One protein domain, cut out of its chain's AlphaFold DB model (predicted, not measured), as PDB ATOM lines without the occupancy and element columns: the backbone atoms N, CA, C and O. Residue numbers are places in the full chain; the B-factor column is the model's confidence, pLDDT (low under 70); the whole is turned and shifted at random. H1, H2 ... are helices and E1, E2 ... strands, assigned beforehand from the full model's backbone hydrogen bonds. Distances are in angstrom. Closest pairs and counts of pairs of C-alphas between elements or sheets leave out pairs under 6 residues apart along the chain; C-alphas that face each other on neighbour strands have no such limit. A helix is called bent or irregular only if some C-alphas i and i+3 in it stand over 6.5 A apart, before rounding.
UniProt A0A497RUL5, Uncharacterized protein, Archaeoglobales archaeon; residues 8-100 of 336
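Overview. This is residues 8 to 100 of the 336 residues of an uncharacterized protein of Archaeoglobales archaeon (UniProt A0A497RUL5). One helix, H4, runs through the middle of a compact domain, and H5 folds back beside it as a helical hairpin, with the small strand hairpin E1 and E2 packing on these two helices. On the other side of H4, away from E1 and E2, are H1, which crosses it, and H2; the short H3 lies farthest out and touches no helix. The printed part has 93 residues, with five named helices and two named strands in the order H1, H2, H3, E1, E2, H4, H5; the sheet, E1 - E2, is antiparallel and the class is mostly helix. It is compact, with a radius of gyration of the C-alphas of 12.5 A, and rounded, spanning 30 by 29 by 26 A.

Arrangement. H1, residues 11 to 22, touches the hub H4, residues 61 to 71, with residues 16 to 19 alone, about perpendicular at 83 degrees; their closest C-alphas, of Val 19 and Gly 69, are 6.5 A apart. H2, residues 24 to 29, only just touches H4, with 3 pairs of C-alphas within 8 A, the closest being those of Met 29 and Glu 62, 7.5 A; the tilt is shallow, 28 degrees, opposite ways. H1 and H2 are close but not clearly touching, the closest C-alphas being those of Leu 20 and Arg 27, 5.7 A. H3, residues 39 to 42, is apart from H4. E1, residues 48 to 50, and E2, residues 55 to 57, form an antiparallel hairpin at 152 degrees, with N 49 and O 56 at 2.8 A and N 50 and O 55 at 3.1 A, within hydrogen-bond range. The closest C-alphas of E2 and H4 are those of Phe 56 and Ser 67, 4.8 A. H5, residues 79 to 91, has Val 81 closest to Ala 49 of E1, 5.3 A between C-alphas. H4 and H5, a helical hairpin, touch at a shallow tilt of 34 degrees, only just short of steep, opposite ways; their closest C-alphas, of Ala 64 and Ala 88, are 6.2 A apart. Helix packing is mostly aligned, touching helices at shallow tilts, but only just: 2 of 3 pairs. Every O i to N i+4 pair is within hydrogen-bond range in H4 and H5, against 6 of 8 in H1 and 1 of 2 in H2; H3 is too short for such a pair.

Along the chain. H1 begins at C-alpha 11 (29.004, 17.953, 10.790) and is 17.6 A long; it is irregular, with C-alphas 12 and 15 8.6 A apart. H2 is 9.4 A long, H3 5.6 A, E1 5.2 A and E2 6.0 A. H4, 15.3 A, begins at C-alpha 61 (5.658, 19.007, 14.168). H5, 18.2 A, ends at C-alpha 91 (-2.074, 16.184, 11.276).

Size, cuts and confidence. The two C-alphas farthest apart, of Asp 42 and Glu 100, are 32.2 A apart. The printed part has no cut and no long link. Its mean pLDDT is 70.7; residues 8 to 22, 24, 27 to 41, 73 to 76 and 98 to 100 are under 70.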
ATOM      1  N   THR A   8      21.840  22.973  12.339       44.03
ATOM      2  CA  THR A   8      22.011  23.528  10.992       44.03
ATOM      3  C   THR A   8      23.487  23.690  10.616       44.03
ATOM      4  O   THR A   8      23.805  23.842   9.437       44.03
ATOM      5  N   ASN A   9      24.387  23.596  11.603       42.59
ATOM      6  CA  ASN A   9      25.836  23.710  11.447       42.59
ATOM      7  C   ASN A   9      26.624  22.481  11.957       42.59
ATOM      8  O   ASN A   9      27.857  22.518  11.970       42.59
ATOM      9  N   ASP A  10      25.958  21.389  12.359       43.06
ATOM     10  CA  ASP A  10      26.624  20.177  12.862       43.06
ATOM     11  C   ASP A  10      27.109  19.265  11.712       43.06
ATOM     12  O   ASP A  10      26.362  18.917  10.794       43.06
ATOM     13  N   ALA A  11      28.373  18.832  11.775       37.22
ATOM     14  CA  ALA A  11      29.004  17.953  10.790       37.22
ATOM     15  C   ALA A  11      28.354  16.554  10.690       37.22
ATOM     16  O   ALA A  11      28.496  15.894   9.660       37.22
ATOM     17  N   GLY A  12      27.630  16.105  11.724       38.41
ATOM     18  CA  GLY A  12      26.902  14.828  11.733       38.41
ATOM     19  C   GLY A  12      25.621  14.801  10.885       38.41
ATOM     20  O   GLY A  12      25.097  13.720  10.625       38.41
ATOM     21  N   HIS A  13      25.139  15.958  10.416       51.91
ATOM     22  CA  HIS A  13      23.862  16.116   9.704       51.91
ATOM     23  C   HIS A  13      24.049  16.675   8.282       51.91
ATOM     24  O   HIS A  13      23.267  17.494   7.803       51.91
ATOM     25  N   ALA A  14      25.091  16.225   7.574       52.22
ATOM     26  CA  ALA A  14      25.424  16.708   6.229       52.22
ATOM     27  C   ALA A  14      24.257  16.604   5.226       52.22
ATOM     28  O   ALA A  14      24.103  17.484   4.382       52.22
ATOM     29  N   LEU A  15      23.418  15.567   5.343       56.12
ATOM     30  CA  LEU A  15      22.227  15.401   4.508       56.12
ATOM     31  C   LEU A  15      21.116  16.398   4.883       56.12
ATOM     32  O   LEU A  15      20.487  16.934   3.982       56.12
ATOM     33  N   LEU A  16      20.934  16.727   6.171       61.19
ATOM     34  CA  LEU A  16      19.999  17.777   6.601       61.19
ATOM     35  C   LEU A  16      20.367  19.120   5.985       61.19
ATOM     36  O   LEU A  16      19.493  19.863   5.566       61.19
ATOM     37  N   ARG A  17      21.666  19.425   5.911       62.16
ATOM     38  CA  ARG A  17      22.141  20.665   5.297       62.16
ATOM     39  C   ARG A  17      21.804  20.720   3.809       62.16
ATOM     40  O   ARG A  17      21.337  21.749   3.353       62.16
ATOM     41  N   VAL A  18      21.979  19.611   3.083       63.91
ATOM     42  CA  VAL A  18      21.584  19.512   1.665       63.91
ATOM     43  C   VAL A  18      20.077  19.728   1.502       63.91
ATOM     44  O   VAL A  18      19.674  20.523   0.663       63.91
ATOM     45  N   VAL A  19      19.261  19.097   2.351       65.06
ATOM     46  CA  VAL A  19      17.799  19.263   2.346       65.06
ATOM     47  C   VAL A  19      17.413  20.717   2.665       65.06
ATOM     48  O   VAL A  19      16.624  21.322   1.953       65.06
ATOM     49  N   LEU A  20      17.998  21.331   3.696       68.06
ATOM     50  CA  LEU A  20      17.710  22.718   4.082       68.06
ATOM     51  C   LEU A  20      18.219  23.756   3.066       68.06
ATOM     52  O   LEU A  20      17.660  24.851   2.990       68.06
ATOM     53  N   ASP A  21      19.271  23.437   2.309       67.69
ATOM     54  CA  ASP A  21      19.761  24.264   1.202       67.69
ATOM     55  C   ASP A  21      18.826  24.174  -0.022       67.69
ATOM     56  O   ASP A  21      18.654  25.163  -0.735       67.69
ATOM     57  N   GLU A  22      18.207  23.011  -0.257       65.62
ATOM     58  CA  GLU A  22      17.264  22.772  -1.361       65.62
ATOM     59  C   GLU A  22      15.860  23.325  -1.080       65.62
ATOM     60  O   GLU A  22      15.196  23.812  -1.997       65.62
ATOM     61  N   TYR A  23      15.450  23.352   0.193       71.12
ATOM     62  CA  TYR A  23      14.158  23.874   0.650       71.12
ATOM     63  C   TYR A  23      14.356  25.015   1.669       71.12
ATOM     64  O   TYR A  23      14.187  24.812   2.874       71.12
ATOM     65  N   PRO A  24      14.686  26.253   1.237       66.75
ATOM     66  CA  PRO A  24      15.004  27.358   2.148       66.75
ATOM     67  C   PRO A  24      13.875  27.708   3.128       66.75
ATOM     68  O   PRO A  24      14.145  28.127   4.253       66.75
ATOM     69  N   HIS A  25      12.617  27.497   2.727       70.56
ATOM     70  CA  HIS A  25      11.434  27.714   3.567       70.56
ATOM     71  C   HIS A  25      11.340  26.709   4.728       70.56
ATOM     72  O   HIS A  25      10.865  27.059   5.807       70.56
ATOM     73  N   MET A  26      11.903  25.503   4.572       70.25
ATOM     74  CA  MET A  26      12.019  24.516   5.649       70.25
ATOM     75  C   MET A  26      12.913  25.032   6.785       70.25
ATOM     76  O   MET A  26      12.630  24.781   7.953       70.25
ATOM     77  N   ARG A  27      13.951  25.817   6.466       66.56
ATOM     78  CA  ARG A  27      14.898  26.366   7.452       66.56
ATOM     79  C   ARG A  27      14.238  27.309   8.455       66.56
ATOM     80  O   ARG A  27      14.672  27.372   9.603       66.56
ATOM     81  N   GLU A  28      13.207  28.037   8.035       66.81
ATOM     82  CA  GLU A  28      12.417  28.881   8.934       66.81
ATOM     83  C   GLU A  28      11.474  28.042   9.803       66.81
ATOM     84  O   GLU A  28      11.326  28.326  10.990       66.81
ATOM     85  N   MET A  29      10.918  26.959   9.250       65.75
ATOM     86  CA  MET A  29       9.997  26.059   9.951       65.75
ATOM     87  C   MET A  29      10.686  25.122  10.955       65.75
ATOM     88  O   MET A  29      10.040  24.672  11.896       65.75
ATOM     89  N   THR A  30      11.983  24.842  10.784       62.31
ATOM     90  CA  THR A  30      12.787  23.991  11.686       62.31
ATOM     91  C   THR A  30      13.687  24.790  12.628       62.31
ATOM     92  O   THR A  30      14.539  24.213  13.297       62.31
ATOM     93  N   LYS A  31      13.560  26.121  12.676       61.59
ATOM     94  CA  LYS A  31      14.445  26.990  13.473       61.59
ATOM     95  C   LYS A  31      14.303  26.780  14.986       61.59
ATOM     96  O   LYS A  31      15.240  27.056  15.729       61.59
ATOM     97  N   GLU A  32      13.148  26.283  15.419       54.59
ATOM     98  CA  GLU A  32      12.832  25.938  16.812       54.59
ATOM     99  C   GLU A  32      12.966  24.426  17.087       54.59
ATOM    100  O   GLU A  32      12.663  23.967  18.185       54.59
ATOM    101  N   ALA A  33      13.433  23.642  16.106       55.47
ATOM    102  CA  ALA A  33      13.601  22.202  16.248       55.47
ATOM    103  C   ALA A  33      14.809  21.878  17.140       55.47
ATOM    104  O   ALA A  33      15.961  21.909  16.704       55.47
ATOM    105  N   GLU A  34      14.548  21.532  18.396       53.28
ATOM    106  CA  GLU A  34      15.541  20.935  19.284       53.28
ATOM    107  C   GLU A  34      15.462  19.402  19.154       53.28
ATOM    108  O   GLU A  34      14.454  18.811  19.526       53.28
ATOM    109  N   LEU A  35      16.509  18.729  18.638       54.62
ATOM    110  CA  LEU A  35      16.636  17.268  18.821       54.62
ATOM    111  C   LEU A  35      17.596  16.945  19.963       54.62
ATOM    112  O   LEU A  35      18.820  17.042  19.820       54.62
ATOM    113  N   GLY A  36      17.042  16.469  21.075       54.47
ATOM    114  CA  GLY A  36      17.789  15.703  22.057       54.47
ATOM    115  C   GLY A  36      17.984  14.268  21.563       54.47
ATOM    116  O   GLY A  36      17.039  13.489  21.504       54.47
ATOM    117  N   VAL A  37      19.221  13.860  21.263       51.09
ATOM    118  CA  VAL A  37      19.544  12.466  20.866       51.09
ATOM    119  C   VAL A  37      19.106  11.440  21.932       51.09
ATOM    120  O   VAL A  37      18.810  10.296  21.602       51.09
ATOM    121  N   GLN A  38      19.022  11.855  23.201       50.44
ATOM    122  CA  GLN A  38      18.520  11.043  24.317       50.44
ATOM    123  C   GLN A  38      16.989  10.888  24.339       50.44
ATOM    124  O   GLN A  38      16.503   9.916  24.902       50.44
ATOM    125  N   GLU A  39      16.224  11.784  23.711       60.00
ATOM    126  CA  GLU A  39      14.757  11.688  23.680       60.00
ATOM    127  C   GLU A  39      14.284  10.643  22.664       60.00
ATOM    128  O   GLU A  39      13.337   9.909  22.927       60.00
ATOM    129  N   LEU A  40      14.988  10.478  21.537       62.00
ATOM    130  CA  LEU A  40      14.604   9.525  20.485       62.00
ATOM    131  C   LEU A  40      14.691   8.049  20.920       62.00
ATOM    132  O   LEU A  40      13.983   7.197  20.369       62.00
ATOM    133  N   SER A  41      15.547   7.721  21.892       65.69
ATOM    134  CA  SER A  41      15.674   6.359  22.428       65.69
ATOM    135  C   SER A  41      14.497   5.940  23.308       65.69
ATOM    136  O   SER A  41      14.166   4.756  23.322       65.69
ATOM    137  N   ASP A  42      13.831   6.890  23.968       75.75
ATOM    138  CA  ASP A  42      12.759   6.613  24.938       75.75
ATOM    139  C   ASP A  42      11.356   6.658  24.311       75.75
ATOM    140  O   ASP A  42      10.357   6.320  24.948       75.75
ATOM    141  N   LEU A  43      11.264   7.044  23.035       78.75
ATOM    142  CA  LEU A  43       9.995   7.128  22.327       78.75
ATOM    143  C   LEU A  43       9.430   5.748  21.960       78.75
ATOM    144  O   LEU A  43      10.180   4.845  21.566       78.75
ATOM    145  N   PRO A  44       8.100   5.581  22.007       81.62
ATOM    146  CA  PRO A  44       7.449   4.359  21.553       81.62
ATOM    147  C   PRO A  44       7.527   4.220  20.025       81.62
ATOM    148  O   PRO A  44       7.643   5.204  19.304       81.62
ATOM    149  N   ASP A  45       7.406   3.000  19.499       80.75
ATOM    150  CA  ASP A  45       7.615   2.734  18.063       80.75
ATOM    151  C   ASP A  45       6.622   3.462  17.133       80.75
ATOM    152  O   ASP A  45       6.932   3.716  15.971       80.75
ATOM    153  N   HIS A  46       5.445   3.849  17.636       81.81
ATOM    154  CA  HIS A  46       4.468   4.645  16.882       81.81
ATOM    155  C   HIS A  46       4.859   6.126  16.735       81.81
ATOM    156  O   HIS A  46       4.225   6.843  15.971       81.81
ATOM    157  N   ALA A  47       5.910   6.579  17.425       83.31
ATOM    158  CA  ALA A  47       6.494   7.909  17.260       83.31
ATOM    159  C   ALA A  47       7.306   8.060  15.958       83.31
ATOM    160  O   ALA A  47       7.861   9.132  15.701       83.31
ATOM    161  N   PHE A  48       7.403   6.990  15.162       82.50
ATOM    162  CA  PHE A  48       8.189   6.892  13.938       82.50
ATOM    163  C   PHE A  48       7.308   6.456  12.764       82.50
ATOM    164  O   PHE A  48       6.493   5.538  12.889       82.50
ATOM    165  N   ALA A  49       7.522   7.057  11.593       81.06
ATOM    166  CA  ALA A  49       6.867   6.631  10.362       81.06
ATOM    167  C   ALA A  49       7.377   5.263   9.889       81.06
ATOM    168  O   ALA A  49       6.633   4.529   9.244       81.06
ATOM    169  N   TRP A  50       8.593   4.861  10.291       83.12
ATOM    170  CA  TRP A  50       9.101   3.500  10.107       83.12
ATOM    171  C   TRP A  50       9.386   2.804  11.451       83.12
ATOM    172  O   TRP A  50      10.547   2.719  11.866       83.12
ATOM    173  N   PRO A  51       8.363   2.239  12.125       79.50
ATOM    174  CA  PRO A  51       8.490   1.649  13.464       79.50
ATOM    175  C   PRO A  51       9.574   0.573  13.565       79.50
ATOM    176  O   PRO A  51      10.429   0.628  14.441       79.50
ATOM    177  N   GLY A  52       9.604  -0.369  12.612       75.00
ATOM    178  CA  GLY A  52      10.547  -1.494  12.628       75.00
ATOM    179  C   GLY A  52      12.018  -1.098  12.468       75.00
ATOM    180  O   GLY A  52      12.899  -1.888  12.799       75.00
ATOM    181  N   ARG A  53      12.297   0.115  11.971       70.88
ATOM    182  CA  ARG A  53      13.655   0.674  11.868       70.88
ATOM    183  C   ARG A  53      13.891   1.856  12.806       70.88
ATOM    184  O   ARG A  53      15.014   2.344  12.859       70.88
ATOM    185  N   ARG A  54      12.851   2.314  13.515       73.44
ATOM    186  CA  ARG A  54      12.831   3.555  14.305       73.44
ATOM    187  C   ARG A  54      13.424   4.739  13.528       73.44
ATOM    188  O   ARG A  54      14.234   5.505  14.040       73.44
ATOM    189  N   GLN A  55      13.041   4.848  12.255       76.44
ATOM    190  CA  GLN A  55      13.448   5.922  11.347       76.44
ATOM    191  C   GLN A  55      12.264   6.844  11.059       76.44
ATOM    192  O   GLN A  55      11.113   6.416  11.156       76.44
ATOM    193  N   PHE A  56      12.564   8.088  10.675       78.56
ATOM    194  CA  PHE A  56      11.572   9.124  10.379       78.56
ATOM    195  C   PHE A  56      10.669   9.446  11.587       78.56
ATOM    196  O   PHE A  56       9.502   9.054  11.601       78.56
ATOM    197  N   PRO A  57      11.189  10.091  12.649       81.50
ATOM    198  CA  PRO A  57      10.361  10.514  13.777       81.50
ATOM    199  C   PRO A  57       9.250  11.477  13.321       81.50
ATOM    200  O   PRO A  57       9.493  12.369  12.516       81.50
ATOM    201  N   ILE A  58       8.037  11.306  13.846       83.75
ATOM    202  CA  ILE A  58       6.836  12.086  13.477       83.75
ATOM    203  C   ILE A  58       6.001  12.512  14.697       83.75
ATOM    204  O   ILE A  58       4.845  12.881  14.565       83.75
ATOM    205  N   HIS A  59       6.548  12.407  15.909       81.19
ATOM    206  CA  HIS A  59       5.805  12.620  17.162       81.19
ATOM    207  C   HIS A  59       5.618  14.090  17.557       81.19
ATOM    208  O   HIS A  59       4.883  14.387  18.500       81.19
ATOM    209  N   ASN A  60       6.304  15.001  16.877       81.38
ATOM    210  CA  ASN A  60       6.064  16.431  16.959       81.38
ATOM    211  C   ASN A  60       6.173  17.033  15.552       81.38
ATOM    212  O   ASN A  60       6.613  16.375  14.599       81.38
ATOM    213  N   ARG A  61       5.753  18.290  15.438       80.75
ATOM    214  CA  ARG A  61       5.658  19.007  14.168       80.75
ATOM    215  C   ARG A  61       7.021  19.143  13.489       80.75
ATOM    216  O   ARG A  61       7.144  18.924  12.290       80.75
ATOM    217  N   GLU A  62       8.056  19.445  14.255       79.06
ATOM    218  CA  GLU A  62       9.415  19.686  13.774       79.06
ATOM    219  C   GLU A  62      10.043  18.410  13.202       79.06
ATOM    220  O   GLU A  62      10.671  18.426  12.141       79.06
ATOM    221  N   HIS A  63       9.827  17.274  13.864       76.50
ATOM    222  CA  HIS A  63      10.280  15.977  13.385       76.50
ATOM    223  C   HIS A  63       9.501  15.509  12.164       76.50
ATOM    224  O   HIS A  63      10.111  14.956  11.252       76.50
ATOM    225  N   ALA A  64       8.193  15.773  12.102       81.88
ATOM    226  CA  ALA A  64       7.409  15.496  10.907       81.88
ATOM    227  C   ALA A  64       7.945  16.285   9.695       81.88
ATOM    228  O   ALA A  64       8.178  15.683   8.652       81.88
ATOM    229  N   ILE A  65       8.266  17.576   9.861       78.94
ATOM    230  CA  ILE A  65       8.887  18.432   8.828       78.94
ATOM    231  C   ILE A  65      10.226  17.848   8.353       78.94
ATOM    232  O   ILE A  65      10.441  17.651   7.158       78.94
ATOM    233  N   ILE A  66      11.129  17.526   9.285       77.81
ATOM    234  CA  ILE A  66      12.461  16.998   8.956       77.81
ATOM    235  C   ILE A  66      12.371  15.626   8.281       77.81
ATOM    236  O   ILE A  66      13.022  15.386   7.263       77.81
ATOM    237  N   SER A  67      11.546  14.730   8.816       79.81
ATOM    238  CA  SER A  67      11.326  13.392   8.268       79.81
ATOM    239  C   SER A  67      10.690  13.435   6.882       79.81
ATOM    240  O   SER A  67      11.098  12.673   6.003       79.81
ATOM    241  N   TYR A  68       9.745  14.349   6.663       80.62
ATOM    242  CA  TYR A  68       9.127  14.559   5.362       80.62
ATOM    243  C   TYR A  68      10.140  15.078   4.336       80.62
ATOM    244  O   TYR A  68      10.255  14.498   3.257       80.62
ATOM    245  N   GLY A  69      10.959  16.070   4.698       76.44
ATOM    246  CA  GLY A  69      12.050  16.563   3.849       76.44
ATOM    247  C   GLY A  69      13.060  15.467   3.486       76.44
ATOM    248  O   GLY A  69      13.391  15.285   2.317       76.44
ATOM    249  N   TYR A  70      13.485  14.650   4.456       72.44
ATOM    250  CA  TYR A  70      14.372  13.511   4.187       72.44
ATOM    251  C   TYR A  70      13.757  12.460   3.266       72.44
ATOM    252  O   TYR A  70      14.471  11.851   2.467       72.44
ATOM    253  N   SER A  71      12.445  12.234   3.365       74.44
ATOM    254  CA  SER A  71      11.754  11.241   2.543       74.44
ATOM    255  C   SER A  71      11.846  11.550   1.044       74.44
ATOM    256  O   SER A  71      11.924  10.621   0.245       74.44
ATOM    257  N   LYS A  72      11.951  12.836   0.665       71.69
ATOM    258  CA  LYS A  72      12.132  13.279  -0.729       71.69
ATOM    259  C   LYS A  72      13.492  12.886  -1.321       71.69
ATOM    260  O   LYS A  72      13.618  12.791  -2.536       71.69
ATOM    261  N   HIS A  73      14.485  12.601  -0.476       63.72
ATOM    262  CA  HIS A  73      15.833  12.184  -0.886       63.72
ATOM    263  C   HIS A  73      16.119  10.696  -0.652       63.72
ATOM    264  O   HIS A  73      17.187  10.207  -1.026       63.72
ATOM    265  N   ALA A  74      15.198   9.962  -0.028       62.22
ATOM    266  CA  ALA A  74      15.355   8.534   0.201       62.22
ATOM    267  C   ALA A  74      15.007   7.747  -1.072       62.22
ATOM    268  O   ALA A  74      13.928   7.892  -1.644       62.22
ATOM    269  N   SER A  75      15.915   6.876  -1.516       49.91
ATOM    270  CA  SER A  75      15.664   5.987  -2.649       49.91
ATOM    271  C   SER A  75      14.627   4.921  -2.272       49.91
ATOM    272  O   SER A  75      14.918   4.015  -1.498       49.91
ATOM    273  N   ALA A  76      13.425   5.042  -2.844       60.59
ATOM    274  CA  ALA A  76      12.314   4.089  -2.752       60.59
ATOM    275  C   ALA A  76      11.936   3.672  -1.311       60.59
ATOM    276  O   ALA A  76      12.338   2.617  -0.814       60.59
ATOM    277  N   LEU A  77      11.115   4.494  -0.649       72.19
ATOM    278  CA  LEU A  77      10.500   4.142   0.635       72.19
ATOM    279  C   LEU A  77       9.307   3.182   0.452       72.19
ATOM    280  O   LEU A  77       8.599   3.276  -0.553       72.19
ATOM    281  N   PRO A  78       9.057   2.272   1.413       80.06
ATOM    282  CA  PRO A  78       7.825   1.489   1.457       80.06
ATOM    283  C   PRO A  78       6.577   2.384   1.510       80.06
ATOM    284  O   PRO A  78       6.577   3.413   2.187       80.06
ATOM    285  N   SER A  79       5.500   1.977   0.833       78.62
ATOM    286  CA  SER A  79       4.276   2.783   0.707       78.62
ATOM    287  C   SER A  79       3.608   3.098   2.049       78.62
ATOM    288  O   SER A  79       3.057   4.180   2.217       78.62
ATOM    289  N   ASP A  80       3.696   2.186   3.020       79.25
ATOM    290  CA  ASP A  80       3.166   2.356   4.377       79.25
ATOM    291  C   ASP A  80       3.931   3.409   5.193       79.25
ATOM    292  O   ASP A  80       3.359   4.050   6.074       79.25
ATOM    293  N   VAL A  81       5.218   3.615   4.898       78.38
ATOM    294  CA  VAL A  81       6.034   4.673   5.513       78.38
ATOM    295  C   VAL A  81       5.674   6.029   4.912       78.38
ATOM    296  O   VAL A  81       5.538   7.000   5.653       78.38
ATOM    297  N   THR A  82       5.472   6.094   3.591       81.19
ATOM    298  CA  THR A  82       5.027   7.313   2.900       81.19
ATOM    299  C   THR A  82       3.652   7.766   3.393       81.19
ATOM    300  O   THR A  82       3.504   8.914   3.789       81.19
ATOM    301  N   GLU A  83       2.683   6.854   3.500       83.69
ATOM    302  CA  GLU A  83       1.330   7.170   3.983       83.69
ATOM    303  C   GLU A  83       1.329   7.712   5.427       83.69
ATOM    304  O   GLU A  83       0.598   8.647   5.757       83.69
ATOM    305  N   ARG A  84       2.191   7.172   6.299       84.94
ATOM    306  CA  ARG A  84       2.360   7.667   7.679       84.94
ATOM    307  C   ARG A  84       3.006   9.045   7.742       84.94
ATOM    308  O   ARG A  84       2.689   9.814   8.645       84.94
ATOM    309  N   LEU A  85       3.921   9.337   6.821       83.50
ATOM    310  CA  LEU A  85       4.541  10.651   6.694       83.50
ATOM    311  C   LEU A  85       3.528  11.690   6.211       83.50
ATOM    312  O   LEU A  85       3.429  12.742   6.834       83.50
ATOM    313  N   ASP A  86       2.745  11.368   5.181       84.38
ATOM    314  CA  ASP A  86       1.675  12.239   4.679       84.38
ATOM    315  C   ASP A  86       0.627  12.494   5.776       84.38
ATOM    316  O   ASP A  86       0.303  13.639   6.078       84.38
ATOM    317  N   THR A  87       0.207  11.443   6.493       85.88
ATOM    318  CA  THR A  87      -0.721  11.563   7.635       85.88
ATOM    319  C   THR A  87      -0.177  12.480   8.735       85.88
ATOM    320  O   THR A  87      -0.930  13.243   9.337       85.88
ATOM    321  N   ALA A  88       1.122  12.402   9.038       84.75
ATOM    322  CA  ALA A  88       1.741  13.253  10.051       84.75
ATOM    323  C   ALA A  88       1.815  14.717   9.600       84.75
ATOM    324  O   ALA A  88       1.559  15.616  10.395       84.75
ATOM    325  N   VAL A  89       2.142  14.953   8.331       85.69
ATOM    326  CA  VAL A  89       2.171  16.289   7.730       85.69
ATOM    327  C   VAL A  89       0.795  16.950   7.774       85.69
ATOM    328  O   VAL A  89       0.685  18.079   8.256       85.69
ATOM    329  N   ASP A  90      -0.246  16.211   7.396       86.56
ATOM    330  CA  ASP A  90      -1.632  16.674   7.474       86.56
ATOM    331  C   ASP A  90      -2.060  16.940   8.928       86.56
ATOM    332  O   ASP A  90      -2.692  17.953   9.227       86.56
ATOM    333  N   ALA A  91      -1.689  16.062   9.866       86.69
ATOM    334  CA  ALA A  91      -2.074  16.184  11.276       86.69
ATOM    335  C   ALA A  91      -1.492  17.428  11.971       86.69
ATOM    336  O   ALA A  91      -2.101  17.941  12.914       86.69
ATOM    337  N   TYR A  92      -0.328  17.906  11.529       84.12
ATOM    338  CA  TYR A  92       0.328  19.098  12.075       84.12
ATOM    339  C   TYR A  92       0.103  20.367  11.244       84.12
ATOM    340  O   TYR A  92       0.744  21.383  11.535       84.12
ATOM    341  N   ASP A  93      -0.785  20.314  10.244       83.44
ATOM    342  CA  ASP A  93      -1.080  21.430   9.335       83.44
ATOM    343  C   ASP A  93       0.211  22.003   8.718       83.44
ATOM    344  O   ASP A  93       0.479  23.208   8.705       83.44
ATOM    345  N   ILE A  94       1.104  21.093   8.313       82.25
ATOM    346  CA  ILE A  94       2.383  21.439   7.703       82.25
ATOM    347  C   ILE A  94       2.122  21.756   6.234       82.25
ATOM    348  O   ILE A  94       1.686  20.897   5.472       82.25
ATOM    349  N   ASP A  95       2.442  22.983   5.832       80.19
ATOM    350  CA  ASP A  95       2.336  23.408   4.442       80.19
ATOM    351  C   ASP A  95       3.291  22.594   3.555       80.19
ATOM    352  O   ASP A  95       4.509  22.791   3.556       80.19
ATOM    353  N   THR A  96       2.724  21.652   2.801       73.12
ATOM    354  CA  THR A  96       3.463  20.781   1.884       73.12
ATOM    355  C   THR A  96       4.086  21.545   0.727       73.12
ATOM    356  O   THR A  96       5.080  21.066   0.180       73.12
ATOM    357  N   SER A  97       3.600  22.754   0.414       72.12
ATOM    358  CA  SER A  97       4.209  23.622  -0.599       72.12
ATOM    359  C   SER A  97       5.616  24.089  -0.212       72.12
ATOM    360  O   SER A  97       6.430  24.389  -1.082       72.12
ATOM    361  N   ALA A  98       5.970  24.044   1.080       68.25
ATOM    362  CA  ALA A  98       7.337  24.282   1.546       68.25
ATOM    363  C   ALA A  98       8.327  23.163   1.147       68.25
ATOM    364  O   ALA A  98       9.540  23.369   1.225       68.25
ATOM    365  N   PHE A  99       7.817  21.995   0.732       69.56
ATOM    366  CA  PHE A  99       8.575  20.814   0.284       69.56
ATOM    367  C   PHE A  99       8.299  20.451  -1.170       69.56
ATOM    368  O   PHE A  99       8.859  19.482  -1.693       69.56
ATOM    369  N   GLU A 100       7.412  21.191  -1.825       65.56
ATOM    370  CA  GLU A 100       7.424  21.237  -3.267       65.56
ATOM    371  C   GLU A 100       8.781  21.828  -3.623       65.56
ATOM    372  O   GLU A 100       9.114  22.945  -3.214       65.56
TER     373      GLU A 100